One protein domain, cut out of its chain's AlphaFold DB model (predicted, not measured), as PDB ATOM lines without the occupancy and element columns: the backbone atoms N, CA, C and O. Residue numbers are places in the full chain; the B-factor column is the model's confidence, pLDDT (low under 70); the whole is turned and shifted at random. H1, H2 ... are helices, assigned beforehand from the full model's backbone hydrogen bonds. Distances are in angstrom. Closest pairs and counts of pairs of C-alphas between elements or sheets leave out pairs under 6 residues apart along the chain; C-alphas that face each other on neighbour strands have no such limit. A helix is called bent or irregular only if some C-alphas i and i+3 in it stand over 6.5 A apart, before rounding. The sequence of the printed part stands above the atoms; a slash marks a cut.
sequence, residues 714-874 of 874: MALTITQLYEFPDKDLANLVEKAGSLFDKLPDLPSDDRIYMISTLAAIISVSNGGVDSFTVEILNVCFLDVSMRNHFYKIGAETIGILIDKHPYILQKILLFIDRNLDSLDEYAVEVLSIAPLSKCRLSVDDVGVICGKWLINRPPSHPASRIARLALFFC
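What this domain is: This is residues 714 to 874 of the 874 residues of an uncharacterized protein of Loa loa (UniProt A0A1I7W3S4). Picture a slab of helices in two rows packed on each other: H3, H5, H7 and H9 follow one another in one row, and H4, H6, the short H8 and H10 in the other, with H1 and H2 strung out as a loose arm beyond one end. H4, H5, H6, H7, H9 and H10 form a bundle, mostly aligned and lying across the slab's length; H3 is set more steeply at the arm's end of it, and residues 715 to 720 stick out. The printed part has 161 residues with ten named helices, H1 to H10 in chain order, and no named strand; its class is all helix. The whole is compact, with a radius of gyration of the C-alphas of 17.1 A, yet elongated, spanning 57 by 31 by 22 A.

How they stand to each other: Begin with H1, residues 718 to 723, and H2, residues 729 to 734; they are apart, and neither touches any helix. H3, residues 739 to 745, and H4, residues 748 to 762, make a helical hairpin that only just touches, with 3 pairs of C-alphas within 8 A, the closest Leu 743 and Arg 751 at 5.6 A; H4 takes part with residues 751 to 755 alone. H5, residues 769 to 782, only just touches H3 with its residues 775 to 779 alone, the closest C-alphas being Phe 740 and Val 779, 6.3 A. H6, residues 787 to 804, is the hub, touching four helices. It forms a helical hairpin with H5 at a shallow tilt of 24 degrees, closest at the C-alphas of Cys 780 and Arg 787, 4.6 A. It touches H4, running the same way, closest at Ala 759 and Thr 797, 5.7 A between C-alphas. H7, residues 808 to 823, touches H6 only at the corner by their link, closest at C-alphas 802 and 808, 6.4 A; it touches H5 at a shallow tilt of 21 degrees, the same way, closest at C-alphas 782 and 823, 6.0 A. H8, residues 826 to 829, touches H6, with C-alphas 795 and 829 closest at 6.1 A. H9, residues 843 to 856, touches H7 at its residues 810 to 817 alone, closest at C-alphas 810 and 845, 6.7 A. H10, residues 862 to 873, forms a helical hairpin with H9 at a steep tilt of 42 degrees, closest at C-alphas 850 and 867, 4.9 A, and touches H8, closest at C-alphas 828 and 862, 5.5 A; H6 and H10 are apart. Each O i to N i+4 pair is within hydrogen-bond range in H1, H2 and H5; the counts are 1 of 3 in H3, beside 2 of 4 O i to N i+3 pairs, 10 of 11 in H4, 12 of 14 in H6, 10 of 12 in H7, 6 of 10 in H9 and 7 of 8 in H10, and H8 is too short for such a pair.

Where its parts are: Find C-alpha 718 at (177.821, 209.888, 190.961), where H1 begins. Look next at C-alpha 748, at (161.498, 210.928, 169.833); from there H4 runs 22.1 A to C-alpha 762. H5 measures 18.6 A from C-alpha 769 to 782, and H6 24.1 A from 787 to 804, with a kink of 31 degrees near residue 794. H7 measures 18.5 A from C-alpha 808 to 823, with a kink of 55 degrees near residue 817. H9 covers 18.3 A from C-alpha 843 to 856, and H10 runs 16.8 A from 862 to C-alpha 873 at (187.786, 210.204, 147.537). Three helices are irregular: H3 only just, with C-alphas 741 and 744 6.6 A apart, H6, with 789 and 792 7.7 A apart, and H7, with 818 and 821 8.3 A apart.

The domain as a whole: The C-alphas farthest apart are those of Thr 719 and Ile 855, 57.9 A. The link from H8 to H9, residues 830 to 842, is long; that from H4 to H5 is short, and the others are tight. The printed part has no cut and ends at residue 874, the chain's last. The mean pLDDT of the printed part is 88.2, and no printed residue is under 70.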
ATOM      1  N   MET A 714     169.195 201.184 184.639       74.19
ATOM      2  CA  MET A 714     169.136 201.590 186.050       74.19
ATOM      3  C   MET A 714     169.850 202.929 186.266       74.19
ATOM      4  O   MET A 714     170.941 203.135 185.736       74.19
ATOM      5  N   ALA A 715     169.258 203.805 187.080       74.75
ATOM      6  CA  ALA A 715     169.918 205.025 187.531       74.75
ATOM      7  C   ALA A 715     171.090 204.680 188.469       74.75
ATOM      8  O   ALA A 715     170.924 203.904 189.410       74.75
ATOM      9  N   LEU A 716     172.257 205.268 188.207       82.75
ATOM     10  CA  LEU A 716     173.440 205.227 189.071       82.75
ATOM     11  C   LEU A 716     173.656 206.604 189.689       82.75
ATOM     12  O   LEU A 716     173.485 207.605 188.995       82.75
ATOM     13  N   THR A 717     174.091 206.662 190.947       86.75
ATOM     14  CA  THR A 717     174.582 207.908 191.554       86.75
ATOM     15  C   THR A 717     176.003 208.232 191.079       86.75
ATOM     16  O   THR A 717     176.735 207.361 190.603       86.75
ATOM     17  N   ILE A 718     176.428 209.492 191.234       85.50
ATOM     18  CA  ILE A 718     177.821 209.888 190.961       85.50
ATOM     19  C   ILE A 718     178.793 209.122 191.875       85.50
ATOM     20  O   ILE A 718     179.826 208.661 191.402       85.50
ATOM     21  N   THR A 719     178.442 208.916 193.150       85.00
ATOM     22  CA  THR A 719     179.256 208.147 194.107       85.00
ATOM     23  C   THR A 719     179.506 206.724 193.606       85.00
ATOM     24  O   THR A 719     180.657 206.325 193.471       85.00
ATOM     25  N   GLN A 720     178.452 206.019 193.178       86.00
ATOM     26  CA  GLN A 720     178.553 204.670 192.605       86.00
ATOM     27  C   GLN A 720     179.425 204.617 191.344       86.00
ATOM     28  O   GLN A 720     180.106 203.625 191.096       86.00
ATOM     29  N   LEU A 721     179.445 205.684 190.537       86.25
ATOM     30  CA  LEU A 721     180.320 205.763 189.366       86.25
ATOM     31  C   LEU A 721     181.804 205.904 189.737       86.25
ATOM     32  O   LEU A 721     182.645 205.430 188.971       86.25
ATOM     33  N   TYR A 722     182.134 206.508 190.882       86.88
ATOM     34  CA  TYR A 722     183.504 206.581 191.408       86.88
ATOM     35  C   TYR A 722     183.910 205.341 192.223       86.88
ATOM     36  O   TYR A 722     185.076 204.957 192.172       86.88
ATOM     37  N   GLU A 723     182.963 204.665 192.884       87.44
ATOM     38  CA  GLU A 723     183.171 203.374 193.569       87.44
ATOM     39  C   GLU A 723     183.681 202.269 192.619       87.44
ATOM     40  O   GLU A 723     184.419 201.379 193.046       87.44
ATOM     41  N   PHE A 724     183.339 202.320 191.322       85.69
ATOM     42  CA  PHE A 724     183.863 201.380 190.325       85.69
ATOM     43  C   PHE A 724     185.365 201.605 190.048       85.69
ATOM     44  O   PHE A 724     185.730 202.673 189.538       85.69
ATOM     45  N   PRO A 725     186.238 200.597 190.274       84.56
ATOM     46  CA  PRO A 725     187.667 200.715 189.992       84.56
ATOM     47  C   PRO A 725     187.940 200.913 188.499       84.56
ATOM     48  O   PRO A 725     187.385 200.202 187.659       84.56
ATOM     49  N   ASP A 726     188.872 201.809 188.160       86.56
ATOM     50  CA  ASP A 726     189.136 202.206 186.765       86.56
ATOM     51  C   ASP A 726     189.479 201.015 185.844       86.56
ATOM     52  O   ASP A 726     189.108 200.995 184.670       86.56
ATOM     53  N   LYS A 727     190.119 199.976 186.402       86.06
ATOM     54  CA  LYS A 727     190.440 198.705 185.725       86.06
ATOM     55  C   LYS A 727     189.219 197.918 185.228       86.06
ATOM     56  O   LYS A 727     189.334 197.180 184.253       86.06
ATOM     57  N   ASP A 728     188.069 198.052 185.888       88.81
ATOM     58  CA  ASP A 728     186.866 197.264 185.598       88.81
ATOM     59  C   ASP A 728     185.886 198.026 184.694       88.81
ATOM     60  O   ASP A 728     184.995 197.413 184.100       88.81
ATOM     61  N   LEU A 729     186.076 199.344 184.524       88.06
ATOM     62  CA  LEU A 729     185.217 200.208 183.708       88.06
ATOM     63  C   LEU A 729     185.052 199.704 182.268       88.06
ATOM     64  O   LEU A 729     183.974 199.856 181.708       88.06
ATOM     65  N   ALA A 730     186.071 199.078 181.669       86.12
ATOM     66  CA  ALA A 730     185.972 198.534 180.309       86.12
ATOM     67  C   ALA A 730     184.900 197.434 180.220       86.12
ATOM     68  O   ALA A 730     183.989 197.509 179.395       86.12
ATOM     69  N   ASN A 731     184.943 196.480 181.154       85.94
ATOM     70  CA  ASN A 731     183.945 195.418 181.269       85.94
ATOM     71  C   ASN A 731     182.559 195.991 181.617       85.94
ATOM     72  O   ASN A 731     181.538 195.455 181.192       85.94
ATOM     73  N   LEU A 732     182.506 197.081 182.394       86.12
ATOM     74  CA  LEU A 732     181.259 197.752 182.771       86.12
ATOM     75  C   LEU A 732     180.635 198.564 181.625       86.12
ATOM     76  O   LEU A 732     179.411 198.648 181.588       86.12
ATOM     77  N   VAL A 733     181.429 199.113 180.693       86.25
ATOM     78  CA  VAL A 733     180.947 199.742 179.447       86.25
ATOM     79  C   VAL A 733     180.337 198.687 178.524       86.25
ATOM     80  O   VAL A 733     179.222 198.883 178.046       86.25
ATOM     81  N   GLU A 734     181.005 197.547 178.318       83.06
ATOM     82  CA  GLU A 734     180.456 196.447 177.505       83.06
ATOM     83  C   GLU A 734     179.172 195.861 178.121       83.06
ATOM     84  O   GLU A 734     178.203 195.599 177.410       83.06
ATOM     85  N   LYS A 735     179.117 195.742 179.454       83.94
ATOM     86  CA  LYS A 735     177.915 195.337 180.208       83.94
ATOM     87  C   LYS A 735     176.880 196.459 180.409       83.94
ATOM     88  O   LYS A 735     175.876 196.227 181.080       83.94
ATOM     89  N   ALA A 736     177.081 197.675 179.889       77.56
ATOM     90  CA  ALA A 736     176.180 198.799 180.173       77.56
ATOM     91  C   ALA A 736     174.829 198.728 179.430       77.56
ATOM     92  O   ALA A 736     173.917 199.477 179.778       77.56
ATOM     93  N   GLY A 737     174.693 197.839 178.442       76.69
ATOM     94  CA  GLY A 737     173.503 197.695 177.596       76.69
ATOM     95  C   GLY A 737     173.666 198.339 176.214       76.69
ATOM     96  O   GLY A 737     174.538 199.191 175.994       76.69
ATOM     97  N   SER A 738     172.834 197.911 175.261       83.25
ATOM     98  CA  SER A 738     172.901 198.400 173.883       83.25
ATOM     99  C   SER A 738     172.005 199.619 173.642       83.25
ATOM    100  O   SER A 738     171.009 199.854 174.333       83.25
ATOM    101  N   LEU A 739     172.319 200.372 172.587       82.88
ATOM    102  CA  LEU A 739     171.437 201.391 172.018       82.88
ATOM    103  C   LEU A 739     170.047 200.826 171.696       82.88
ATOM    104  O   LEU A 739     169.049 201.506 171.922       82.88
ATOM    105  N   PHE A 740     169.971 199.589 171.196       78.75
ATOM    106  CA  PHE A 740     168.701 198.949 170.848       78.75
ATOM    107  C   PHE A 740     167.791 198.784 172.075       78.75
ATOM    108  O   PHE A 740     166.584 198.987 171.971       78.75
ATOM    109  N   ASP A 741     168.370 198.500 173.244       82.00
ATOM    110  CA  ASP A 741     167.626 198.375 174.499       82.00
ATOM    111  C   ASP A 741     167.194 199.739 175.048       82.00
ATOM    112  O   ASP A 741     166.107 199.858 175.615       82.00
ATOM    113  N   LYS A 742     168.049 200.762 174.922       82.69
ATOM    114  CA  LYS A 742     167.891 202.071 175.580       82.69
ATOM    115  C   LYS A 742     167.055 203.075 174.778       82.69
ATOM    116  O   LYS A 742     166.334 203.873 175.373       82.69
ATOM    117  N   LEU A 743     167.126 203.054 173.445       85.25
ATOM    118  CA  LEU A 743     166.388 203.992 172.587       85.25
ATOM    119  C   LEU A 743     164.852 203.878 172.707       85.25
ATOM    120  O   LEU A 743     164.209 204.926 172.695       85.25
ATOM    121  N   PRO A 744     164.222 202.693 172.857       84.81
ATOM    122  CA  PRO A 744     162.774 202.587 173.063       84.81
ATOM    123  C   PRO A 744     162.245 203.324 174.302       84.81
ATOM    124  O   PRO A 744     161.096 203.760 174.286       84.81
ATOM    125  N   ASP A 745     163.075 203.504 175.335       82.81
ATOM    126  CA  ASP A 745     162.697 204.157 176.597       82.81
ATOM    127  C   ASP A 745     162.672 205.704 176.500       82.81
ATOM    128  O   ASP A 745     162.322 206.373 177.473       82.81
ATOM    129  N   LEU A 746     163.082 206.292 175.366       83.88
ATOM    130  CA  LEU A 746     163.317 207.736 175.216       83.88
ATOM    131  C   LEU A 746     162.312 208.442 174.275       83.88
ATOM    132  O   LEU A 746     161.902 207.871 173.257       83.88
ATOM    133  N   PRO A 747     161.970 209.724 174.543       83.44
ATOM    134  CA  PRO A 747     161.213 210.583 173.626       83.44
ATOM    135  C   PRO A 747     161.856 210.716 172.241       83.44
ATOM    136  O   PRO A 747     163.061 210.543 172.074       83.44
ATOM    137  N   SER A 748     161.056 211.069 171.227       77.12
ATOM    138  CA  SER A 748     161.498 210.928 169.833       77.12
ATOM    139  C   SER A 748     162.757 211.717 169.471       77.12
ATOM    140  O   SER A 748     163.613 211.168 168.780       77.12
ATOM    141  N   ASP A 749     162.881 212.952 169.959       83.44
ATOM    142  CA  ASP A 749     164.036 213.818 169.692       83.44
ATOM    143  C   ASP A 749     165.242 213.406 170.554       83.44
ATOM    144  O   ASP A 749     166.371 213.328 170.074       83.44
ATOM    145  N   ASP A 750     164.990 213.058 171.820       87.94
ATOM    146  CA  ASP A 750     165.991 212.607 172.795       87.94
ATOM    147  C   ASP A 750     166.742 211.344 172.325       87.94
ATOM    148  O   ASP A 750     167.930 211.187 172.607       87.94
ATOM    149  N   ARG A 751     166.095 210.481 171.527       89.75
ATOM    150  CA  ARG A 751     166.735 209.335 170.848       89.75
ATOM    151  C   ARG A 751     167.821 209.745 169.852       89.75
ATOM    152  O   ARG A 751     168.839 209.068 169.761       89.75
ATOM    153  N   ILE A 752     167.615 210.841 169.120       91.69
ATOM    154  CA  ILE A 752     168.597 211.365 168.160       91.69
ATOM    155  C   ILE A 752     169.802 211.901 168.937       91.69
ATOM    156  O   ILE A 752     170.926 211.468 168.700       91.69
ATOM    157  N   TYR A 753     169.559 212.751 169.938       93.06
ATOM    158  CA  TYR A 753     170.627 213.340 170.748       93.06
ATOM    159  C   TYR A 753     171.406 212.313 171.582       93.06
ATOM    160  O   TYR A 753     172.605 212.492 171.786       93.06
ATOM    161  N   MET A 754     170.782 211.209 172.012       92.69
ATOM    162  CA  MET A 754     171.481 210.079 172.640       92.69
ATOM    163  C   MET A 754     172.520 209.452 171.693       92.69
ATOM    164  O   MET A 754     173.661 209.219 172.097       92.69
ATOM    165  N   ILE A 755     172.157 209.232 170.422       93.88
ATOM    166  CA  ILE A 755     173.076 208.728 169.389       93.88
ATOM    167  C   ILE A 755     174.208 209.740 169.146       93.88
ATOM    168  O   ILE A 755     175.378 209.364 169.220       93.88
ATOM    169  N   SER A 756     173.880 211.023 168.948       94.44
ATOM    170  CA  SER A 756     174.862 212.103 168.752       94.44
ATOM    171  C   SER A 756     175.848 212.231 169.920       94.44
ATOM    172  O   SER A 756     177.044 212.398 169.705       94.44
ATOM    173  N   THR A 757     175.366 212.116 171.161       94.88
ATOM    174  CA  THR A 757     176.196 212.222 172.374       94.88
ATOM    175  C   THR A 757     177.165 211.049 172.487       94.88
ATOM    176  O   THR A 757     178.352 211.242 172.743       94.88
ATOM    177  N   LEU A 758     176.691 209.821 172.251       94.75
ATOM    178  CA  LEU A 758     177.564 208.647 172.246       94.75
ATOM    179  C   LEU A 758     178.573 208.701 171.089       94.75
ATOM    180  O   LEU A 758     179.723 208.323 171.291       94.75
ATOM    181  N   ALA A 759     178.205 209.253 169.928       95.12
ATOM    182  CA  ALA A 759     179.145 209.527 168.842       95.12
ATOM    183  C   ALA A 759     180.225 210.547 169.242       95.12
ATOM    184  O   ALA A 759     181.414 210.296 169.027       95.12
ATOM    185  N   ALA A 760     179.839 211.660 169.874       95.19
ATOM    186  CA  ALA A 760     180.766 212.682 170.356       95.19
ATOM    187  C   ALA A 760     181.778 212.111 171.365       95.19
ATOM    188  O   ALA A 760     182.977 212.320 171.203       95.19
ATOM    189  N   ILE A 761     181.322 211.313 172.339       95.50
ATOM    190  CA  ILE A 761     182.195 210.662 173.330       95.50
ATOM    191  C   ILE A 761     183.098 209.604 172.677       95.50
ATOM    192  O   ILE A 761     184.310 209.603 172.888       95.50
ATOM    193  N   ILE A 762     182.523 208.680 171.901       94.38
ATOM    194  CA  ILE A 762     183.239 207.487 171.423       94.38
ATOM    195  C   ILE A 762     184.226 207.833 170.297       94.38
ATOM    196  O   ILE A 762     185.278 207.206 170.203       94.38
ATOM    197  N   SER A 763     183.963 208.874 169.499       94.19
ATOM    198  CA  SER A 763     184.866 209.337 168.428       94.19
ATOM    199  C   SER A 763     186.185 209.961 168.908       94.19
ATOM    200  O   SER A 763     187.055 210.261 168.093       94.19
ATOM    201  N   VAL A 764     186.352 210.170 170.215       93.31
ATOM    202  CA  VAL A 764     187.611 210.627 170.832       93.31
ATOM    203  C   VAL A 764     188.118 209.663 171.912       93.31
ATOM    204  O   VAL A 764     189.049 209.989 172.649       93.31
ATOM    205  N   SER A 765     187.523 208.470 172.005       91.00
ATOM    206  CA  SER A 765     187.908 207.422 172.951       91.00
ATOM    207  C   SER A 765     188.960 206.476 172.359       91.00
ATOM    208  O   SER A 765     189.040 206.263 171.150       91.00
ATOM    209  N   ASN A 766     189.767 205.868 173.225       85.81
ATOM    210  CA  ASN A 766     190.823 204.927 172.839       85.81
ATOM    211  C   ASN A 766     190.295 203.514 172.513       85.81
ATOM    212  O   ASN A 766     191.014 202.716 171.911       85.81
ATOM    213  N   GLY A 767     189.063 203.188 172.917       84.38
ATOM    214  CA  GLY A 767     188.428 201.883 172.715       84.38
ATOM    215  C   GLY A 767     186.932 201.980 172.394       84.38
ATOM    216  O   GLY A 767     186.360 203.064 172.346       84.38
ATOM    217  N   GLY A 768     186.291 200.837 172.129       84.81
ATOM    218  CA  GLY A 768     184.844 200.745 171.861       84.81
ATOM    219  C   GLY A 768     184.369 201.259 170.491       84.81
ATOM    220  O   GLY A 768     183.255 200.951 170.077       84.81
ATOM    221  N   VAL A 769     185.205 201.987 169.745       90.94
ATOM    222  CA  VAL A 769     184.824 202.610 168.462       90.94
ATOM    223  C   VAL A 769     184.362 201.587 167.412       90.94
ATOM    224  O   VAL A 769     183.384 201.813 166.701       90.94
ATOM    225  N   ASP A 770     185.021 200.426 167.343       90.88
ATOM    226  CA  ASP A 770     184.660 199.333 166.429       90.88
ATOM    227  C   ASP A 770     183.290 198.714 166.747       90.88
ATOM    228  O   ASP A 770     182.469 198.522 165.848       90.88
ATOM    229  N   SER A 771     183.039 198.391 168.020       90.38
ATOM    230  CA  SER A 771     181.780 197.782 168.460       90.38
ATOM    231  C   SER A 771     180.625 198.772 168.340       90.38
ATOM    232  O   SER A 771     179.573 198.399 167.826       90.38
ATOM    233  N   PHE A 772     180.846 200.044 168.685       92.94
ATOM    234  CA  PHE A 772     179.880 201.120 168.472       92.94
ATOM    235  C   PHE A 772     179.565 201.349 166.987       92.94
ATOM    236  O   PHE A 772     178.406 201.531 166.627       92.94
ATOM    237  N   THR A 773     180.558 201.263 166.093       93.56
ATOM    238  CA  THR A 773     180.315 201.342 164.640       93.56
ATOM    239  C   THR A 773     179.371 200.226 164.183       93.56
ATOM    240  O   THR A 773     178.407 200.484 163.465       93.56
ATOM    241  N   VAL A 774     179.609 198.983 164.615       92.56
ATOM    242  CA  VAL A 774     178.745 197.837 164.276       92.56
ATOM    243  C   VAL A 774     177.352 197.976 164.906       92.56
ATOM    244  O   VAL A 774     176.356 197.675 164.252       92.56
ATOM    245  N   GLU A 775     177.260 198.480 166.136       92.50
ATOM    246  CA  GLU A 775     176.000 198.780 166.823       92.50
ATOM    247  C   GLU A 775     175.170 199.829 166.063       92.50
ATOM    248  O   GLU A 775     173.999 199.585 165.776       92.50
ATOM    249  N   ILE A 776     175.779 200.945 165.649       94.12
ATOM    250  CA  ILE A 776     175.133 201.992 164.842       94.12
ATOM    251  C   ILE A 776     174.677 201.451 163.484       94.12
ATOM    252  O   ILE A 776     173.561 201.747 163.059       94.12
ATOM    253  N   LEU A 777     175.484 200.623 162.813       93.12
ATOM    254  CA  LEU A 777     175.098 199.998 161.542       93.12
ATOM    255  C   LEU A 777     173.910 199.033 161.700       93.12
ATOM    256  O   LEU A 777     172.999 199.032 160.870       93.12
ATOM    257  N   ASN A 778     173.874 198.256 162.785       92.25
ATOM    258  CA  ASN A 778     172.742 197.388 163.106       92.25
ATOM    259  C   ASN A 778     171.471 198.210 163.403       92.25
ATOM    260  O   ASN A 778     170.434 197.984 162.785       92.25
ATOM    261  N   VAL A 779     171.559 199.188 164.309       91.06
ATOM    262  CA  VAL A 779     170.412 199.956 164.828       91.06
ATOM    263  C   VAL A 779     169.864 200.967 163.816       91.06
ATOM    264  O   VAL A 779     168.652 201.074 163.644       91.06
ATOM    265  N   CYS A 780     170.728 201.714 163.125       91.88
ATOM    266  CA  CYS A 780     170.303 202.825 162.265       91.88
ATOM    267  C   CYS A 780     170.039 202.422 160.806       91.88
ATOM    268  O   CYS A 780     169.451 203.216 160.073       91.88
ATOM    269  N   PHE A 781     170.457 201.224 160.369       92.25
ATOM    270  CA  PHE A 781     170.356 200.810 158.961       92.25
ATOM    271  C   PHE A 781     169.781 199.399 158.746       92.25
ATOM    272  O   PHE A 781     168.985 199.224 157.821       92.25
ATOM    273  N   LEU A 782     170.136 198.398 159.566       91.38
ATOM    274  CA  LEU A 782     169.562 197.049 159.425       91.38
ATOM    275  C   LEU A 782     168.190 196.899 160.087       91.38
ATOM    276  O   LEU A 782     167.303 196.300 159.477       91.38
ATOM    277  N   ASP A 783     167.991 197.423 161.300       89.81
ATOM    278  CA  ASP A 783     166.719 197.240 162.001       89.81
ATOM    279  C   ASP A 783     165.556 197.934 161.277       89.81
ATOM    280  O   ASP A 783     165.556 199.142 161.036       89.81
ATOM    281  N   VAL A 784     164.525 197.157 160.950       86.69
ATOM    282  CA  VAL A 784     163.407 197.602 160.107       86.69
ATOM    283  C   VAL A 784     162.482 198.589 160.834       86.69
ATOM    284  O   VAL A 784     161.812 199.384 160.173       86.69
ATOM    285  N   SER A 785     162.454 198.588 162.172       85.31
ATOM    286  CA  SER A 785     161.640 199.517 162.970       85.31
ATOM    287  C   SER A 785     162.330 200.874 163.179       85.31
ATOM    288  O   SER A 785     161.686 201.926 163.128       85.31
ATOM    289  N   MET A 786     163.653 200.857 163.353       84.94
ATOM    290  CA  MET A 786     164.464 202.019 163.703       84.94
ATOM    291  C   MET A 786     165.036 202.739 162.472       84.94
ATOM    292  O   MET A 786     165.024 203.975 162.441       84.94
ATOM    293  N   ARG A 787     165.456 202.020 161.417       87.06
ATOM    294  CA  ARG A 787     166.183 202.608 160.271       87.06
ATOM    295  C   ARG A 787     165.478 203.790 159.608       87.06
ATOM    296  O   ARG A 787     166.119 204.791 159.309       87.06
ATOM    297  N   ASN A 788     164.154 203.729 159.450       85.88
ATOM    298  CA  ASN A 788     163.368 204.784 158.799       85.88
ATOM    299  C   ASN A 788     163.473 206.141 159.521       85.88
ATOM    300  O   ASN A 788     163.342 207.182 158.880       85.88
ATOM    301  N   HIS A 789     163.715 206.120 160.834       85.75
ATOM    302  CA  HIS A 789     163.848 207.307 161.676       85.75
ATOM    303  C   HIS A 789     165.310 207.742 161.841       85.75
ATOM    304  O   HIS A 789     165.586 208.939 161.855       85.75
ATOM    305  N   PHE A 790     166.248 206.788 161.938       90.69
ATOM    306  CA  PHE A 790     167.622 207.072 162.373       90.69
ATOM    307  C   PHE A 790     168.710 206.967 161.296       90.69
ATOM    308  O   PHE A 790     169.837 207.359 161.584       90.69
ATOM    309  N   TYR A 791     168.426 206.537 160.057       91.81
ATOM    310  CA  TYR A 791     169.473 206.395 159.022       91.81
ATOM    311  C   TYR A 791     170.309 207.670 158.800       91.81
ATOM    312  O   TYR A 791     171.513 207.585 158.576       91.81
ATOM    313  N   LYS A 792     169.697 208.860 158.924       93.38
ATOM    314  CA  LYS A 792     170.394 210.152 158.788       93.38
ATOM    315  C   LYS A 792     171.389 210.407 159.918       93.38
ATOM    316  O   LYS A 792     172.546 210.697 159.640       93.38
ATOM    317  N   ILE A 793     170.962 210.260 161.177       92.56
ATOM    318  CA  ILE A 793     171.865 210.455 162.322       92.56
ATOM    319  C   ILE A 793     172.887 209.314 162.432       92.56
ATOM    320  O   ILE A 793     174.011 209.534 162.869       92.56
ATOM    321  N   GLY A 794     172.550 208.117 161.943       93.69
ATOM    322  CA  GLY A 794     173.504 207.034 161.723       93.69
ATOM    323  C   GLY A 794     174.586 207.410 160.706       93.69
ATOM    324  O   GLY A 794     175.762 207.185 160.974       93.69
ATOM    325  N   ALA A 795     174.225 208.028 159.578       93.56
ATOM    326  CA  ALA A 795     175.177 208.478 158.556       93.56
ATOM    327  C   ALA A 795     176.085 209.610 159.064       93.56
ATOM    328  O   ALA A 795     177.292 209.596 158.830       93.56
ATOM    329  N   GLU A 796     175.517 210.556 159.813       94.88
ATOM    330  CA  GLU A 796     176.255 211.624 160.494       94.88
ATOM    331  C   GLU A 796     177.217 211.057 161.554       94.88
ATOM    332  O   GLU A 796     178.400 211.389 161.556       94.88
ATOM    333  N   THR A 797     176.751 210.109 162.373       94.50
ATOM    334  CA  THR A 797     177.566 209.381 163.362       94.50
ATOM    335  C   THR A 797     178.725 208.640 162.701       94.50
ATOM    336  O   THR A 797     179.866 208.770 163.138       94.50
ATOM    337  N   ILE A 798     178.469 207.901 161.619       95.19
ATOM    338  CA  ILE A 798     179.515 207.228 160.839       95.19
ATOM    339  C   ILE A 798     180.498 208.251 160.247       95.19
ATOM    340  O   ILE A 798     181.702 207.998 160.248       95.19
ATOM    341  N   GLY A 799     180.027 209.427 159.820       93.75
ATOM    342  CA  GLY A 799     180.880 210.537 159.396       93.75
ATOM    343  C   GLY A 799     181.810 211.046 160.503       93.75
ATOM    344  O   GLY A 799     183.016 211.134 160.277       93.75
ATOM    345  N   ILE A 800     181.281 211.300 161.704       93.50
ATOM    346  CA  ILE A 800     182.048 211.732 162.888       93.50
ATOM    347  C   ILE A 800     183.100 210.678 163.278       93.50
ATOM    348  O   ILE A 800     184.264 211.012 163.510       93.50
ATOM    349  N   LEU A 801     182.721 209.394 163.298       94.00
ATOM    350  CA  LEU A 801     183.630 208.288 163.613       94.00
ATOM    351  C   LEU A 801     184.742 208.147 162.560       94.00
ATOM    352  O   LEU A 801     185.905 207.976 162.923       94.00
ATOM    353  N   ILE A 802     184.424 208.274 161.266       93.75
ATOM    354  CA  ILE A 802     185.413 208.247 160.175       93.75
ATOM    355  C   ILE A 802     186.358 209.458 160.233       93.75
ATOM    356  O   ILE A 802     187.548 209.299 159.964       93.75
ATOM    357  N   ASP A 803     185.868 210.645 160.606       93.12
ATOM    358  CA  ASP A 803     186.676 211.872 160.665       93.12
ATOM    359  C   ASP A 803     187.865 211.761 161.632       93.12
ATOM    360  O   ASP A 803     188.958 212.273 161.353       93.12
ATOM    361  N   LYS A 804     187.635 211.066 162.752       91.81
ATOM    362  CA  LYS A 804     188.594 210.818 163.838       91.81
ATOM    363  C   LYS A 804     189.358 209.503 163.666       91.81
ATOM    364  O   LYS A 804     190.545 209.433 163.982       91.81
ATOM    365  N   HIS A 805     188.708 208.471 163.122       92.38
ATOM    366  CA  HIS A 805     189.251 207.119 162.985       92.38
ATOM    367  C   HIS A 805     189.094 206.562 161.552       92.38
ATOM    368  O   HIS A 805     188.334 205.616 161.320       92.38
ATOM    369  N   PRO A 806     189.868 207.061 160.562       91.81
ATOM    370  CA  PRO A 806     189.667 206.709 159.150       91.81
ATOM    371  C   PRO A 806     189.889 205.227 158.795       91.81
ATOM    372  O   PRO A 806     189.507 204.797 157.706       91.81
ATOM    373  N   TYR A 807     190.490 204.433 159.692       90.56
ATOM    374  CA  TYR A 807     190.689 202.987 159.523       90.56
ATOM    375  C   TYR A 807     189.376 202.184 159.561       90.56
ATOM    376  O   TYR A 807     189.316 201.066 159.047       90.56
ATOM    377  N   ILE A 808     188.317 202.742 160.157       92.44
ATOM    378  CA  ILE A 808     187.034 202.054 160.356       92.44
ATOM    379  C   ILE A 808     186.310 201.810 159.018       92.44
ATOM    380  O   ILE A 808     185.544 200.849 158.904       92.44
ATOM    381  N   LEU A 809     186.622 202.585 157.967       92.06
ATOM    382  CA  LEU A 809     186.045 202.425 156.626       92.06
ATOM    383  C   LEU A 809     186.132 200.981 156.103       92.06
ATOM    384  O   LEU A 809     185.151 200.478 155.563       92.06
ATOM    385  N   GLN A 810     187.254 200.280 156.308       89.19
ATOM    386  CA  GLN A 810     187.396 198.876 155.894       89.19
ATOM    387  C   GLN A 810     186.346 197.968 156.560       89.19
ATOM    388  O   GLN A 810     185.738 197.120 155.905       89.19
ATOM    389  N   LYS A 811     186.079 198.163 157.858       89.94
ATOM    390  CA  LYS A 811     185.081 197.377 158.601       89.94
ATOM    391  C   LYS A 811     183.660 197.712 158.148       89.94
ATOM    392  O   LYS A 811     182.849 196.799 158.013       89.94
ATOM    393  N   ILE A 812     183.387 198.977 157.822       92.12
ATOM    394  CA  ILE A 812     182.107 199.417 157.245       92.12
ATOM    395  C   ILE A 812     181.896 198.792 155.855       92.12
ATOM    396  O   ILE A 812     180.842 198.213 155.602       92.12
ATOM    397  N   LEU A 813     182.899 198.815 154.970       90.88
ATOM    398  CA  LEU A 813     182.824 198.191 153.642       90.88
ATOM    399  C   LEU A 813     182.612 196.668 153.728       90.88
ATOM    400  O   LEU A 813     181.766 196.123 153.016       90.88
ATOM    401  N   LEU A 814     183.304 195.984 154.647       90.62
ATOM    402  CA  LEU A 814     183.101 194.557 154.930       90.62
ATOM    403  C   LEU A 814     181.709 194.253 155.509       90.62
ATOM    404  O   LEU A 814     181.133 193.210 155.200       90.62
ATOM    405  N   PHE A 815     181.155 195.140 156.340       91.56
ATOM    406  CA  PHE A 815     179.793 195.013 156.865       91.56
ATOM    407  C   PHE A 815     178.747 195.191 155.757       91.56
ATOM    408  O   PHE A 815     177.801 194.403 155.674       91.56
ATOM    409  N   ILE A 816     178.937 196.179 154.877       90.44
ATOM    410  CA  ILE A 816     178.070 196.425 153.720       90.44
ATOM    411  C   ILE A 816     178.114 195.229 152.758       90.44
ATOM    412  O   ILE A 816     177.059 194.800 152.306       90.44
ATOM    413  N   ASP A 817     179.279 194.618 152.496       89.88
ATOM    414  CA  ASP A 817     179.368 193.447 151.602       89.88
ATOM    415  C   ASP A 817     178.586 192.231 152.120       89.88
ATOM    416  O   ASP A 817     178.035 191.459 151.333       89.88
ATOM    417  N   ARG A 818     178.524 192.070 153.448       90.25
ATOM    418  CA  ARG A 818     177.838 190.960 154.124       90.25
ATOM    419  C   ARG A 818     176.326 191.151 154.230       90.25
ATOM    420  O   ARG A 818     175.606 190.161 154.215       90.25
ATOM    421  N   ASN A 819     175.857 192.395 154.334       90.31
ATOM    422  CA  ASN A 819     174.449 192.728 154.593       90.31
ATOM    423  C   ASN A 819     173.774 193.495 153.440       90.31
ATOM    424  O   ASN A 819     172.703 194.073 153.623       90.31
ATOM    425  N   LEU A 820     174.398 193.533 152.259       86.50
ATOM    426  CA  LEU A 820     174.034 194.445 151.166       86.50
ATOM    427  C   LEU A 820     172.574 194.306 150.719       86.50
ATOM    428  O   LEU A 820     171.901 195.305 150.478       86.50
ATOM    429  N   ASP A 821     172.075 193.075 150.674       85.50
ATOM    430  CA  ASP A 821     170.716 192.778 150.220       85.50
ATOM    431  C   ASP A 821     169.651 193.045 151.321       85.50
ATOM    432  O   ASP A 821     168.461 193.094 151.022       85.50
ATOM    433  N   SER A 822     170.071 193.286 152.575       87.00
ATOM    434  CA  SER A 822     169.224 193.758 153.692       87.00
ATOM    435  C   SER A 822     169.222 195.287 153.835       87.00
ATOM    436  O   SER A 822     168.230 195.873 154.280       87.00
ATOM    437  N   LEU A 823     170.343 195.927 153.476       86.56
ATOM    438  CA  LEU A 823     170.519 197.385 153.477       86.56
ATOM    439  C   LEU A 823     169.790 198.060 152.306       86.56
ATOM    440  O   LEU A 823     169.265 199.158 152.476       86.56
ATOM    441  N   ASP A 824     169.749 197.417 151.135       86.56
ATOM    442  CA  ASP A 824     169.118 197.955 149.921       86.56
ATOM    443  C   ASP A 824     169.652 199.375 149.585       86.56
ATOM    444  O   ASP A 824     170.864 199.613 149.662       86.56
ATOM    445  N   GLU A 825     168.798 200.346 149.240       86.38
ATOM    446  CA  GLU A 825     169.209 201.739 148.990       86.38
ATOM    447  C   GLU A 825     169.871 202.422 150.206       86.38
ATOM    448  O   GLU A 825     170.768 203.250 150.019       86.38
ATOM    449  N   TYR A 826     169.540 202.030 151.449       87.94
ATOM    450  CA  TYR A 826     170.165 202.604 152.653       87.94
ATOM    451  C   TYR A 826     171.671 202.326 152.738       87.94
ATOM    452  O   TYR A 826     172.374 203.050 153.440       87.94
ATOM    453  N   ALA A 827     172.198 201.344 151.995       87.50
ATOM    454  CA  ALA A 827     173.639 201.105 151.918       87.50
ATOM    455  C   ALA A 827     174.419 202.344 151.432       87.50
ATOM    456  O   ALA A 827     175.569 202.528 151.828       87.50
ATOM    457  N   VAL A 828     173.818 203.192 150.583       88.06
ATOM    458  CA  VAL A 828     174.475 204.419 150.091       88.06
ATOM    459  C   VAL A 828     174.487 205.513 151.155       88.06
ATOM    460  O   VAL A 828     175.465 206.250 151.260       88.06
ATOM    461  N   GLU A 829     173.437 205.583 151.974       90.81
ATOM    462  CA  GLU A 829     173.315 206.571 153.046       90.81
ATOM    463  C   GLU A 829     174.372 206.372 154.141       90.81
ATOM    464  O   GLU A 829     174.852 207.356 154.687       90.81
ATOM    465  N   VAL A 830     174.826 205.136 154.399       90.44
ATOM    466  CA  VAL A 830     175.876 204.833 155.402       90.44
ATOM    467  C   VAL A 830     177.125 205.714 155.257       90.44
ATOM    468  O   VAL A 830     177.744 206.065 156.257       90.44
ATOM    469  N   LEU A 831     177.505 206.072 154.025       90.81
ATOM    470  CA  LEU A 831     178.698 206.874 153.728       90.81
ATOM    471  C   LEU A 831     178.370 208.203 153.021       90.81
ATOM    472  O   LEU A 831     179.277 208.831 152.478       90.81
ATOM    473  N   SER A 832     177.109 208.659 153.020       88.62
ATOM    474  CA  SER A 832     176.698 209.865 152.276       88.62
ATOM    475  C   SER A 832     177.264 211.173 152.849       88.62
ATOM    476  O   SER A 832     177.469 212.126 152.098       88.62
ATOM    477  N   ILE A 833     177.560 211.200 154.154       88.69
ATOM    478  CA  ILE A 833     178.107 212.354 154.899       88.69
ATOM    479  C   ILE A 833     179.600 212.137 155.261       88.69
ATOM    480  O   ILE A 833     180.267 213.026 155.786       88.69
ATOM    481  N   ALA A 834     180.168 210.961 154.967       89.38
ATOM    482  CA  ALA A 834     181.487 210.567 155.461       89.38
ATOM    483  C   ALA A 834     182.656 211.356 154.815       89.38
ATOM    484  O   ALA A 834     182.726 211.445 153.585       89.38
ATOM    485  N   PRO A 835     183.640 211.852 155.599       89.81
ATOM    486  CA  PRO A 835     184.813 212.572 155.091       89.81
ATOM    487  C   PRO A 835     185.878 211.605 154.541       89.81
ATOM    488  O   PRO A 835     187.001 211.505 155.039       89.81
ATOM    489  N   LEU A 836     185.514 210.878 153.481       89.75
ATOM    490  CA  LEU A 836     186.304 209.797 152.877       89.75
ATOM    491  C   LEU A 836     187.705 210.226 152.405       89.75
ATOM    492  O   LEU A 836     188.599 209.391 152.341       89.75
ATOM    493  N   SER A 837     187.944 211.519 152.167       87.75
ATOM    494  CA  SER A 837     189.268 212.071 151.830       87.75
ATOM    495  C   SER A 837     190.332 211.936 152.930       87.75
ATOM    496  O   SER A 837     191.511 212.192 152.677       87.75
ATOM    497  N   LYS A 838     189.945 211.530 154.147       87.38
ATOM    498  CA  LYS A 838     190.863 211.161 155.238       87.38
ATOM    499  C   LYS A 838     191.214 209.668 155.265       87.38
ATOM    500  O   LYS A 838     192.153 209.277 155.962       87.38
ATOM    501  N   CYS A 839     190.465 208.826 154.554       89.56
ATOM    502  CA  CYS A 839     190.635 207.376 154.554       89.56
ATOM    503  C   CYS A 839     191.750 206.913 153.611       89.56
ATOM    504  O   CYS A 839     192.286 207.668 152.805       89.56
ATOM    505  N   ARG A 840     192.109 205.629 153.726       86.94
ATOM    506  CA  ARG A 840     192.952 204.915 152.762       86.94
ATOM    507  C   ARG A 840     192.382 203.522 152.559       86.94
ATOM    508  O   ARG A 840     192.181 202.806 153.536       86.94
ATOM    509  N   LEU A 841     192.140 203.146 151.309       86.56
ATOM    510  CA  LEU A 841     191.705 201.794 150.959       86.56
ATOM    511  C   LEU A 841     192.914 200.855 150.888       86.56
ATOM    512  O   LEU A 841     193.967 201.217 150.359       86.56
ATOM    513  N   SER A 842     192.766 199.636 151.401       85.94
ATOM    514  CA  SER A 842     193.737 198.565 151.176       85.94
ATOM    515  C   SER A 842     193.552 197.931 149.792       85.94
ATOM    516  O   SER A 842     192.525 198.099 149.132       85.94
ATOM    517  N   VAL A 843     194.547 197.154 149.352       83.25
ATOM    518  CA  VAL A 843     194.483 196.414 148.078       83.25
ATOM    519  C   VAL A 843     193.288 195.451 148.049       83.25
ATOM    520  O   VAL A 843     192.664 195.286 146.999       83.25
ATOM    521  N   ASP A 844     192.919 194.879 149.197       82.69
ATOM    522  CA  ASP A 844     191.770 193.979 149.325       82.69
ATOM    523  C   ASP A 844     190.432 194.735 149.273       82.69
ATOM    524  O   ASP A 844     189.493 194.270 148.625       82.69
ATOM    525  N   ASP A 845     190.340 195.940 149.848       85.12
ATOM    526  CA  ASP A 845     189.123 196.765 149.751       85.12
ATOM    527  C   ASP A 845     188.857 197.192 148.300       85.12
ATOM    528  O   ASP A 845     187.714 197.179 147.837       85.12
ATOM    529  N   VAL A 846     189.918 197.522 147.553       84.69
ATOM    530  CA  VAL A 846     189.836 197.859 146.124       84.69
ATOM    531  C   VAL A 846     189.504 196.621 145.284       84.69
ATOM    532  O   VAL A 846     188.578 196.659 144.474       84.69
ATOM    533  N   GLY A 847     190.242 195.522 145.457       81.00
ATOM    534  CA  GLY A 847     190.147 194.340 144.596       81.00
ATOM    535  C   GLY A 847     188.986 193.400 144.935       81.00
ATOM    536  O   GLY A 847     188.218 193.021 144.050       81.00
ATOM    537  N   VAL A 848     188.853 193.025 146.209       82.38
ATOM    538  CA  VAL A 848     187.922 191.985 146.681       82.38
ATOM    539  C   VAL A 848     186.532 192.553 146.962       82.38
ATOM    540  O   VAL A 848     185.544 191.885 146.662       82.38
ATOM    541  N   ILE A 849     186.433 193.779 147.491       86.19
ATOM    542  CA  ILE A 849     185.145 194.418 147.813       86.19
ATOM    543  C   ILE A 849     184.672 195.304 146.653       86.19
ATOM    544  O   ILE A 849     183.710 194.969 145.959       86.19
ATOM    545  N   CYS A 850     185.369 196.410 146.375       86.50
ATOM    546  CA  CYS A 850     184.932 197.377 145.365       86.50
ATOM    547  C   CYS A 850     184.932 196.771 143.951       86.50
ATOM    548  O   CYS A 850     183.964 196.940 143.211       86.50
ATOM    549  N   GLY A 851     185.959 195.995 143.587       85.06
ATOM    550  CA  GLY A 851     186.021 195.266 142.317       85.06
ATOM    551  C   GLY A 851     184.845 194.300 142.134       85.06
ATOM    552  O   GLY A 851     184.172 194.328 141.102       85.06
ATOM    553  N   LYS A 852     184.512 193.514 143.167       88.19
ATOM    554  CA  LYS A 852     183.329 192.634 143.193       88.19
ATOM    555  C   LYS A 852     182.031 193.419 142.967       88.19
ATOM    556  O   LYS A 852     181.184 192.954 142.201       88.19
ATOM    557  N   TRP A 853     181.877 194.590 143.585       90.62
ATOM    558  CA  TRP A 853     180.692 195.449 143.442       90.62
ATOM    559  C   TRP A 853     180.592 196.152 142.081       90.62
ATOM    560  O   TRP A 853     179.483 196.396 141.607       90.62
ATOM    561  N   LEU A 854     181.716 196.478 141.441       89.00
ATOM    562  CA  LEU A 854     181.748 197.156 140.139       89.00
ATOM    563  C   LEU A 854     181.633 196.199 138.948       89.00
ATOM    564  O   LEU A 854     181.098 196.584 137.913       89.00
ATOM    565  N   ILE A 855     182.125 194.964 139.084       88.38
ATOM    566  CA  ILE A 855     182.106 193.961 138.010       88.38
ATOM    567  C   ILE A 855     180.773 193.198 137.976       88.38
ATOM    568  O   ILE A 855     180.263 192.912 136.895       88.38
ATOM    569  N   ASN A 856     180.195 192.864 139.139       87.44
ATOM    570  CA  ASN A 856     179.063 191.925 139.225       87.44
ATOM    571  C   ASN A 856     177.686 192.578 139.455       87.44
ATOM    572  O   ASN A 856     176.682 191.868 139.471       87.44
ATOM    573  N   ARG A 857     177.606 193.899 139.670       86.12
ATOM    574  CA  ARG A 857     176.342 194.631 139.897       86.12
ATOM    575  C   ARG A 857     176.265 195.858 138.956       86.12
ATOM    576  O   ARG A 857     177.306 196.415 138.609       86.12
ATOM    577  N   PRO A 858     175.070 196.266 138.478       88.06
ATOM    578  CA  PRO A 858     174.933 197.351 137.500       88.06
ATOM    579  C   PRO A 858     175.274 198.726 138.108       88.06
ATOM    580  O   PRO A 858     175.077 198.913 139.307       88.06
ATOM    581  N   PRO A 859     175.693 199.739 137.319       83.62
ATOM    582  CA  PRO A 859     176.187 201.015 137.857       83.62
ATOM    583  C   PRO A 859     175.215 201.785 138.765       83.62
ATOM    584  O   PRO A 859     175.664 202.568 139.604       83.62
ATOM    585  N   SER A 860     173.904 201.587 138.605       83.88
ATOM    586  CA  SER A 860     172.856 202.172 139.451       83.88
ATOM    587  C   SER A 860     172.764 201.551 140.848       83.88
ATOM    588  O   SER A 860     172.242 202.196 141.751       83.88
ATOM    589  N   HIS A 861     173.266 200.328 141.037       89.06
ATOM    590  CA  HIS A 861     173.138 199.577 142.283       89.06
ATOM    591  C   HIS A 861     173.839 200.303 143.450       89.06
ATOM    592  O   HIS A 861     174.968 200.766 143.263       89.06
ATOM    593  N   PRO A 862     173.254 200.330 144.665       86.44
ATOM    594  CA  PRO A 862     173.875 200.864 145.881       86.44
ATOM    595  C   PRO A 862     175.366 200.529 146.058       86.44
ATOM    596  O   PRO A 862     176.199 201.430 146.030       86.44
ATOM    597  N   ALA A 863     175.729 199.241 146.091       86.12
ATOM    598  CA  ALA A 863     177.115 198.748 146.067       86.12
ATOM    599  C   ALA A 863     178.030 199.475 145.054       86.12
ATOM    600  O   ALA A 863     179.107 199.964 145.388       86.12
ATOM    601  N   SER A 864     177.583 199.580 143.803       88.25
ATOM    602  CA  SER A 864     178.333 200.160 142.685       88.25
ATOM    603  C   SER A 864     178.338 201.697 142.700       88.25
ATOM    604  O   SER A 864     179.146 202.314 142.002       88.25
ATOM    605  N   ARG A 865     177.469 202.341 143.493       89.44
ATOM    606  CA  ARG A 865     177.558 203.768 143.861       89.44
ATOM    607  C   ARG A 865     178.611 203.967 144.955       89.44
ATOM    608  O   ARG A 865     179.498 204.793 144.773       89.44
ATOM    609  N   ILE A 866     178.577 203.158 146.017       89.25
ATOM    610  CA  ILE A 866     179.510 203.230 147.157       89.25
ATOM    611  C   ILE A 866     180.953 202.958 146.717       89.25
ATOM    612  O   ILE A 866     181.843 203.732 147.053       89.25
ATOM    613  N   ALA A 867     181.192 201.927 145.897       87.94
ATOM    614  CA  ALA A 867     182.524 201.647 145.350       87.94
ATOM    615  C   ALA A 867     183.095 202.840 144.565       87.94
ATOM    616  O   ALA A 867     184.275 203.151 144.693       87.94
ATOM    617  N   ARG A 868     182.264 203.538 143.774       88.44
ATOM    618  CA  ARG A 868     182.688 204.743 143.040       88.44
ATOM    619  C   ARG A 868     182.917 205.943 143.957       88.44
ATOM    620  O   ARG A 868     183.791 206.741 143.655       88.44
ATOM    621  N   LEU A 869     182.159 206.062 145.047       86.69
ATOM    622  CA  LEU A 869     182.352 207.097 146.064       86.69
ATOM    623  C   LEU A 869     183.701 206.902 146.780       86.69
ATOM    624  O   LEU A 869     184.531 207.805 146.793       86.69
ATOM    625  N   ALA A 870     183.950 205.692 147.291       86.06
ATOM    626  CA  ALA A 870     185.184 205.345 147.988       86.06
ATOM    627  C   ALA A 870     186.421 205.497 147.083       86.06
ATOM    628  O   ALA A 870     187.346 206.208 147.452       86.06
ATOM    629  N   LEU A 871     186.406 204.924 145.871       87.81
ATOM    630  CA  LEU A 871     187.523 204.992 144.911       87.81
ATOM    631  C   LEU A 871     187.742 206.377 144.264       87.81
ATOM    632  O   LEU A 871     188.667 206.530 143.470       87.81
ATOM    633  N   PHE A 872     186.873 207.358 144.527       87.31
ATOM    634  CA  PHE A 872     187.043 208.737 144.055       87.31
ATOM    635  C   PHE A 872     187.618 209.662 145.135       87.31
ATOM    636  O   PHE A 872     188.294 210.633 144.802       87.31
ATOM    637  N   PHE A 873     187.349 209.373 146.413       85.38
ATOM    638  CA  PHE A 873     187.786 210.204 147.537       85.38
ATOM    639  C   PHE A 873     188.975 209.633 148.330       85.38
ATOM    640  O   PHE A 873     189.687 210.434 148.930       85.38
ATOM    641  N   CYS A 874     189.194 208.310 148.333       83.69
ATOM    642  CA  CYS A 874     190.269 207.622 149.074       83.69
ATOM    643  C   CYS A 874     191.472 207.259 148.186       83.69
ATOM    644  O   CYS A 874     192.604 207.256 148.723       83.69
TER     645      CYS A 874